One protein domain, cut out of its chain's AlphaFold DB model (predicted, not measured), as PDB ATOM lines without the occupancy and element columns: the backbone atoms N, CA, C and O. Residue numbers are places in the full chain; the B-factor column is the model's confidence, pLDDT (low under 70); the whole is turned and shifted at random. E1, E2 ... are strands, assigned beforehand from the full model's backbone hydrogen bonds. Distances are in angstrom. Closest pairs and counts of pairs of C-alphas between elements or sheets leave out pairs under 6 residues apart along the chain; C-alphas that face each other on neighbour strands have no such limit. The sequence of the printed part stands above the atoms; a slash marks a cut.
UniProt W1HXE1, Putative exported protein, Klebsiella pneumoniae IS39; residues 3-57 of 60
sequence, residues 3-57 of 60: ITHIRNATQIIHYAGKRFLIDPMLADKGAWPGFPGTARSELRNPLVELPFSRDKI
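AT A GLANCE: This is residues 3 to 57 of the 60 residues of the protein "Putative exported protein" of Klebsiella pneumoniae IS39 (UniProt W1HXE1). With little regular structure, the model is a small sheet of three strands at one end of a rod, drawn out by a long loop, residues 23 to 57, that leaves E3, turns back round Gly 37 at the far end and returns toward the sheet. The printed part has 55 residues, with no named helix and three strands in order E1, E2, E3, antiparallel; the class is all strand, with 16 residues in named elements. The whole is loose, with a radius of gyration of the C-alphas of 13.4 A, and spans 43 by 21 by 12 A.

IN THESE COORDINATES: E1, residues 3 to 7, begins at C-alpha 3 (131.631, 189.207, 138.321). E2, residues 10 to 15, is 15.8 A long. E3, residues 18 to 22, ends at C-alpha 22 (128.555, 189.222, 128.366).

HOW THE PARTS SIT: The strands form a meander, each the antiparallel neighbour of the one before. E1 and E2 are a hairpin, 172 degrees between directions, with N 4 and O 12 2.8 A apart, within hydrogen-bond range. E2 and E3 are a hairpin at 164 degrees, with N 20 and O 13 2.8 A apart, within hydrogen-bond range.

THE WHOLE: The C-alphas farthest apart, those of Gly 17 and Gly 37, are 42.9 A apart. The printed part has no cut, both links are tight, and no printed residue is under 70 in pLDDT.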
ATOM      1  N   ILE A   3     132.600 189.817 139.235       97.88
ATOM      2  CA  ILE A   3     131.631 189.207 138.321       97.88
ATOM      3  C   ILE A   3     130.273 189.192 139.013       97.88
ATOM      4  O   ILE A   3     130.148 188.705 140.133       97.88
ATOM      5  N   THR A   4     129.252 189.694 138.325       97.50
ATOM      6  CA  THR A   4     127.849 189.537 138.709       97.50
ATOM      7  C   THR A   4     127.177 188.610 137.706       97.50
ATOM      8  O   THR A   4     127.005 188.973 136.539       97.50
ATOM      9  N   HIS A   5     126.796 187.416 138.153       97.50
ATOM     10  CA  HIS A   5     125.955 186.523 137.364       97.50
ATOM     11  C   HIS A   5     124.519 187.057 137.320       97.50
ATOM     12  O   HIS A   5     123.989 187.480 138.347       97.50
ATOM     13  N   ILE A   6     123.896 187.051 136.137       97.25
ATOM     14  CA  ILE A   6     122.497 187.465 135.965       97.25
ATOM     15  C   ILE A   6     121.612 186.228 135.797       97.25
ATOM     16  O   ILE A   6     120.753 185.978 136.636       97.25
ATOM     17  N   ARG A   7     121.812 185.467 134.715       97.56
ATOM     18  CA  ARG A   7     121.167 184.172 134.430       97.56
ATOM     19  C   ARG A   7     121.829 183.526 133.219       97.56
ATOM     20  O   ARG A   7     122.345 184.244 132.366       97.56
ATOM     21  N   ASN A   8     121.734 182.202 133.083       97.44
ATOM     22  CA  ASN A   8     122.347 181.465 131.967       97.44
ATOM     23  C   ASN A   8     123.828 181.881 131.776       97.44
ATOM     24  O   ASN A   8     124.572 181.903 132.746       97.44
ATOM     25  N   ALA A   9     124.271 182.260 130.575       98.31
ATOM     26  CA  ALA A   9     125.613 182.796 130.338       98.31
ATOM     27  C   ALA A   9     125.725 184.322 130.559       98.31
ATOM     28  O   ALA A   9     126.828 184.872 130.513       98.31
ATOM     29  N   THR A  10     124.613 185.015 130.833       98.25
ATOM     30  CA  THR A  10     124.584 186.475 130.971       98.25
ATOM     31  C   THR A  10     125.268 186.930 132.254       98.25
ATOM     32  O   THR A  10     124.842 186.591 133.364       98.25
ATOM     33  N   GLN A  11     126.305 187.752 132.108       97.88
ATOM     34  CA  GLN A  11     127.137 188.216 133.217       97.88
ATOM     35  C   GLN A  11     127.564 189.669 133.019       97.88
ATOM     36  O   GLN A  11     127.805 190.117 131.899       97.88
ATOM     37  N   ILE A  12     127.718 190.398 134.123       97.44
ATOM     38  CA  ILE A  12     128.445 191.669 134.140       97.44
ATOM     39  C   ILE A  12     129.828 191.406 134.727       97.44
ATOM     40  O   ILE A  12     129.937 190.909 135.847       97.44
ATOM     41  N   ILE A  13     130.879 191.779 133.999       97.56
ATOM     42  CA  ILE A  13     132.265 191.613 134.446       97.56
ATOM     43  C   ILE A  13     132.930 192.980 134.560       97.56
ATOM     44  O   ILE A  13     132.988 193.743 133.597       97.56
ATOM     45  N   HIS A  14     133.464 193.276 135.741       97.62
ATOM     46  CA  HIS A  14     134.342 194.408 136.001       97.62
ATOM     47  C   HIS A  14     135.793 193.926 136.054       97.62
ATOM     48  O   HIS A  14     136.207 193.217 136.983       97.62
ATOM     49  N   TYR A  15     136.579 194.326 135.059       98.00
ATOM     50  CA  TYR A  15     137.969 193.911 134.895       98.00
ATOM     51  C   TYR A  15     138.812 195.049 134.316       98.00
ATOM     52  O   TYR A  15     138.368 195.736 133.401       98.00
ATOM     53  N   ALA A  16     140.011 195.269 134.868       97.69
ATOM     54  CA  ALA A  16     140.951 196.314 134.434       97.69
ATOM     55  C   ALA A  16     140.312 197.714 134.255       97.69
ATOM     56  O   ALA A  16     140.546 198.409 133.269       97.69
ATOM     57  N   GLY A  17     139.439 198.115 135.188       96.75
ATOM     58  CA  GLY A  17     138.733 199.405 135.132       96.75
ATOM     59  C   GLY A  17     137.633 199.499 134.065       96.75
ATOM     60  O   GLY A  17     137.009 200.549 133.917       96.75
ATOM     61  N   LYS A  18     137.357 198.418 133.329       96.19
ATOM     62  CA  LYS A  18     136.286 198.324 132.333       96.19
ATOM     63  C   LYS A  18     135.137 197.467 132.856       96.19
ATOM     64  O   LYS A  18     135.324 196.602 133.712       96.19
ATOM     65  N   ARG A  19     133.937 197.731 132.338       96.06
ATOM     66  CA  ARG A  19     132.716 196.963 132.601       96.06
ATOM     67  C   ARG A  19     132.245 196.352 131.288       96.06
ATOM     68  O   ARG A  19     132.082 197.082 130.316       96.06
ATOM     69  N   PHE A  20     131.985 195.053 131.293       96.44
ATOM     70  CA  PHE A  20     131.494 194.294 130.148       96.44
ATOM     71  C   PHE A  20     130.147 193.663 130.482       96.44
ATOM     72  O   PHE A  20     129.949 193.195 131.605       96.44
ATOM     73  N   LEU A  21     129.242 193.647 129.507       97.56
ATOM     74  CA  LEU A  21     128.032 192.833 129.532       97.56
ATOM     75  C   LEU A  21     128.251 191.668 128.568       97.56
ATOM     76  O   LEU A  21     128.440 191.890 127.375       97.56
ATOM     77  N   ILE A  22     128.269 190.454 129.103       98.31
ATOM     78  CA  ILE A  22     128.555 189.222 128.366       98.31
ATOM     79  C   ILE A  22     127.238 188.498 128.079       98.31
ATOM     80  O   ILE A  22     126.367 188.471 128.951       98.31
ATOM     81  N   ASP A  23     127.100 187.949 126.869       98.19
ATOM     82  CA  ASP A  23     125.983 187.124 126.378       98.19
ATOM     83  C   ASP A  23     124.593 187.597 126.843       98.19
ATOM     84  O   ASP A  23     123.929 186.922 127.638       98.19
ATOM     85  N   PRO A  24     124.137 188.788 126.407       96.75
ATOM     86  CA  PRO A  24     122.971 189.454 126.979       96.75
ATOM     87  C   PRO A  24     121.643 188.761 126.636       96.75
ATOM     88  O   PRO A  24     121.061 188.973 125.575       96.75
ATOM     89  N   MET A  25     121.088 188.014 127.594       97.56
ATOM     90  CA  MET A  25     119.742 187.442 127.536       97.56
ATOM     91  C   MET A  25     118.790 188.257 128.425       97.56
ATOM     92  O   MET A  25     118.596 187.962 129.609       97.56
ATOM     93  N   LEU A  26     118.204 189.325 127.872       96.81
ATOM     94  CA  LEU A  26     117.467 190.348 128.641       96.81
ATOM     95  C   LEU A  26     115.942 190.357 128.432       96.81
ATOM     96  O   LEU A  26     115.271 191.222 128.995       96.81
ATOM     97  N   ALA A  27     115.384 189.416 127.664       97.19
ATOM     98  CA  ALA A  27     113.936 189.283 127.467       97.19
ATOM     99  C   ALA A  27     113.200 188.895 128.767       97.19
ATOM    100  O   ALA A  27     113.813 188.351 129.691       97.19
ATOM    101  N   ASP A  28     111.903 189.185 128.857       97.69
ATOM    102  CA  ASP A  28     111.077 188.766 130.000       97.69
ATOM    103  C   ASP A  28     110.970 187.236 130.068       97.69
ATOM    104  O   ASP A  28     111.180 186.550 129.063       97.69
ATOM    105  N   LYS A  29     110.669 186.678 131.246       98.19
ATOM    106  CA  LYS A  29     110.466 185.231 131.401       98.19
ATOM    107  C   LYS A  29     109.417 184.723 130.407       98.19
ATOM    108  O   LYS A  29     108.351 185.306 130.239       98.19
ATOM    109  N   GLY A  30     109.722 183.605 129.756       98.31
ATOM    110  CA  GLY A  30     108.830 182.960 128.801       98.31
ATOM    111  C   GLY A  30     108.577 183.754 127.514       98.31
ATOM    112  O   GLY A  30     107.621 183.449 126.800       98.31
ATOM    113  N   ALA A  31     109.401 184.751 127.180       98.38
ATOM    114  CA  ALA A  31     109.234 185.539 125.958       98.38
ATOM    115  C   ALA A  31     109.292 184.695 124.669       98.38
ATOM    116  O   ALA A  31     108.607 185.002 123.695       98.38
ATOM    117  N   TRP A  32     110.052 183.600 124.665       98.12
ATOM    118  CA  TRP A  32     110.287 182.752 123.497       98.12
ATOM    119  C   TRP A  32     109.720 181.340 123.688       98.12
ATOM    120  O   TRP A  32     109.581 180.879 124.825       98.12
ATOM    121  N   PRO A  33     109.396 180.624 122.596       98.06
ATOM    122  CA  PRO A  33     109.097 179.197 122.663       98.06
ATOM    123  C   PRO A  33     110.226 178.404 123.337       98.06
ATOM    124  O   PRO A  33     111.374 178.854 123.390       98.06
ATOM    125  N   GLY A  34     109.896 177.220 123.851       97.38
ATOM    126  CA  GLY A  34     110.917 176.262 124.262       97.38
ATOM    127  C   GLY A  34     111.682 175.705 123.065       97.38
ATOM    128  O   GLY A  34     111.272 175.859 121.914       97.38
ATOM    129  N   PHE A  35     112.821 175.072 123.334       97.38
ATOM    130  CA  PHE A  35     113.674 174.513 122.287       97.38
ATOM    131  C   PHE A  35     113.087 173.188 121.760       97.38
ATOM    132  O   PHE A  35     112.992 172.229 122.539       97.38
ATOM    133  N   PRO A  36     112.699 173.096 120.469       97.06
ATOM    134  CA  PRO A  36     112.117 171.880 119.900       97.06
ATOM    135  C   PRO A  36     113.069 170.684 119.990       97.06
ATOM    136  O   PRO A  36     114.285 170.843 119.899       97.06
ATOM    137  N   GLY A  37     112.520 169.480 120.160       97.38
ATOM    138  CA  GLY A  37     113.314 168.244 120.216       97.38
ATOM    139  C   GLY A  37     114.089 168.026 121.523       97.38
ATOM    140  O   GLY A  37     114.894 167.105 121.600       97.38
ATOM    141  N   THR A  38     113.851 168.842 122.556       96.62
ATOM    142  CA  THR A  38     114.431 168.657 123.897       96.62
ATOM    143  C   THR A  38     113.416 168.046 124.867       96.62
ATOM    144  O   THR A  38     112.208 168.210 124.700       96.62
ATOM    145  N   ALA A  39     113.893 167.387 125.931       97.56
ATOM    146  CA  ALA A  39     113.037 166.748 126.943       97.56
ATOM    147  C   ALA A  39     112.067 167.711 127.658       97.56
ATOM    148  O   ALA A  39     111.133 167.261 128.316       97.56
ATOM    149  N   ARG A  40     112.307 169.026 127.563       96.69
ATOM    150  CA  ARG A  40     111.491 170.087 128.170       96.69
ATOM    151  C   ARG A  40     111.091 171.152 127.143       96.69
ATOM    152  O   ARG A  40     111.086 172.344 127.447       96.69
ATOM    153  N   SER A  41     110.816 170.725 125.909       97.81
ATOM    154  CA  SER A  41     110.468 171.607 124.782       97.81
ATOM    155  C   SER A  41     109.225 172.481 125.016       97.81
ATOM    156  O   SER A  41     109.068 173.516 124.373       97.81
ATOM    157  N   GLU A  42     108.366 172.105 125.964       97.94
ATOM    158  CA  GLU A  42     107.199 172.866 126.402       97.94
ATOM    159  C   GLU A  42     107.556 174.087 127.265       97.94
ATOM    160  O   GLU A  42     106.760 175.021 127.385       97.94
ATOM    161  N   LEU A  43     108.749 174.105 127.874       98.19
ATOM    162  CA  LEU A  43     109.170 175.197 128.741       98.19
ATOM    163  C   LEU A  43     109.657 176.392 127.920       98.19
ATOM    164  O   LEU A  43     110.669 176.332 127.225       98.19
ATOM    165  N   ARG A  44     108.950 177.513 128.053       98.00
ATOM    166  CA  ARG A  44     109.268 178.770 127.367       98.00
ATOM    167  C   ARG A  44     110.548 179.411 127.910       98.00
ATOM    168  O   ARG A  44     110.768 179.452 129.116       98.00
ATOM    169  N   ASN A  45     111.367 179.957 127.017       97.44
ATOM    170  CA  ASN A  45     112.668 180.549 127.328       97.44
ATOM    171  C   ASN A  45     112.563 182.087 127.409       97.44
ATOM    172  O   ASN A  45     111.875 182.663 126.567       97.44
ATOM    173  N   PRO A  46     113.235 182.802 128.334       97.94
ATOM    174  CA  PRO A  46     113.927 182.352 129.549       97.94
ATOM    175  C   PRO A  46     113.019 181.682 130.586       97.94
ATOM    176  O   PRO A  46     111.875 182.087 130.764       97.94
ATOM    177  N   LEU A  47     113.565 180.723 131.341       97.50
ATOM    178  CA  LEU A  47     112.831 180.002 132.395       97.50
ATOM    179  C   LEU A  47     112.567 180.833 133.660       97.50
ATOM    180  O   LEU A  47     111.647 180.532 134.422       97.50
ATOM    181  N   VAL A  48     113.380 181.860 133.910       97.50
ATOM    182  CA  VAL A  48     113.346 182.665 135.138       97.50
ATOM    183  C   VAL A  48     113.394 184.155 134.826       97.50
ATOM    184  O   VAL A  48     113.930 184.565 133.791       97.50
ATOM    185  N   GLU A  49     112.845 184.955 135.738       97.88
ATOM    186  CA  GLU A  49     112.911 186.416 135.675       97.88
ATOM    187  C   GLU A  49     114.351 186.930 135.776       97.88
ATOM    188  O   GLU A  49     115.269 186.212 136.183       97.88
ATOM    189  N   LEU A  50     114.556 188.197 135.412       97.44
ATOM    190  CA  LEU A  50     115.794 188.884 135.766       97.44
ATOM    191  C   LEU A  50     115.882 189.042 137.296       97.44
ATOM    192  O   LEU A  50     114.883 189.383 137.926       97.44
ATOM    193  N   PRO A  51     117.072 188.879 137.904       96.69
ATOM    194  CA  PRO A  51     117.250 189.045 139.350       96.69
ATOM    195  C   PRO A  51     117.121 190.505 139.824       96.69
ATOM    196  O   PRO A  51     117.094 190.773 141.023       96.69
ATOM    197  N   PHE A  52     117.084 191.468 138.898       95.06
ATOM    198  CA  PHE A  52     116.905 192.895 139.162       95.06
ATOM    199  C   PHE A  52     116.429 193.637 137.903       95.06
ATOM    200  O   PHE A  52     116.532 193.113 136.793       95.06
ATOM    201  N   SER A  53     115.943 194.876 138.069       93.75
ATOM    202  CA  SER A  53     115.543 195.740 136.945       93.75
ATOM    203  C   SER A  53     116.670 195.903 135.918       93.75
ATOM    204  O   SER A  53     117.849 196.019 136.272       93.75
ATOM    205  N   ARG A  54     116.284 196.005 134.640       92.81
ATOM    206  CA  ARG A  54     117.186 196.307 133.522       92.81
ATOM    207  C   ARG A  54     117.944 197.626 133.711       92.81
ATOM    208  O   ARG A  54     119.050 197.754 133.194       92.81
ATOM    209  N   ASP A  55     117.429 198.552 134.519       92.50
ATOM    210  CA  ASP A  55     118.117 199.807 134.854       92.50
ATOM    211  C   ASP A  55     119.465 199.584 135.553       92.50
ATOM    212  O   ASP A  55     120.377 200.389 135.405       92.50
ATOM    213  N   LYS A  56     119.640 198.470 136.283       90.50
ATOM    214  CA  LYS A  56     120.952 198.106 136.850       90.50
ATOM    215  C   LYS A  56     121.932 197.587 135.788       90.50
ATOM    216  O   LYS A  56     123.147 197.571 136.008       90.50
ATOM    217  N   ILE A  57     121.422 197.136 134.644       92.31
ATOM    218  CA  ILE A  57     122.211 196.587 133.535       92.31
ATOM    219  C   ILE A  57     122.663 197.724 132.623       92.31
ATOM    220  O   ILE A  57     123.863 197.860 132.371       92.31
TER     221      ILE A  57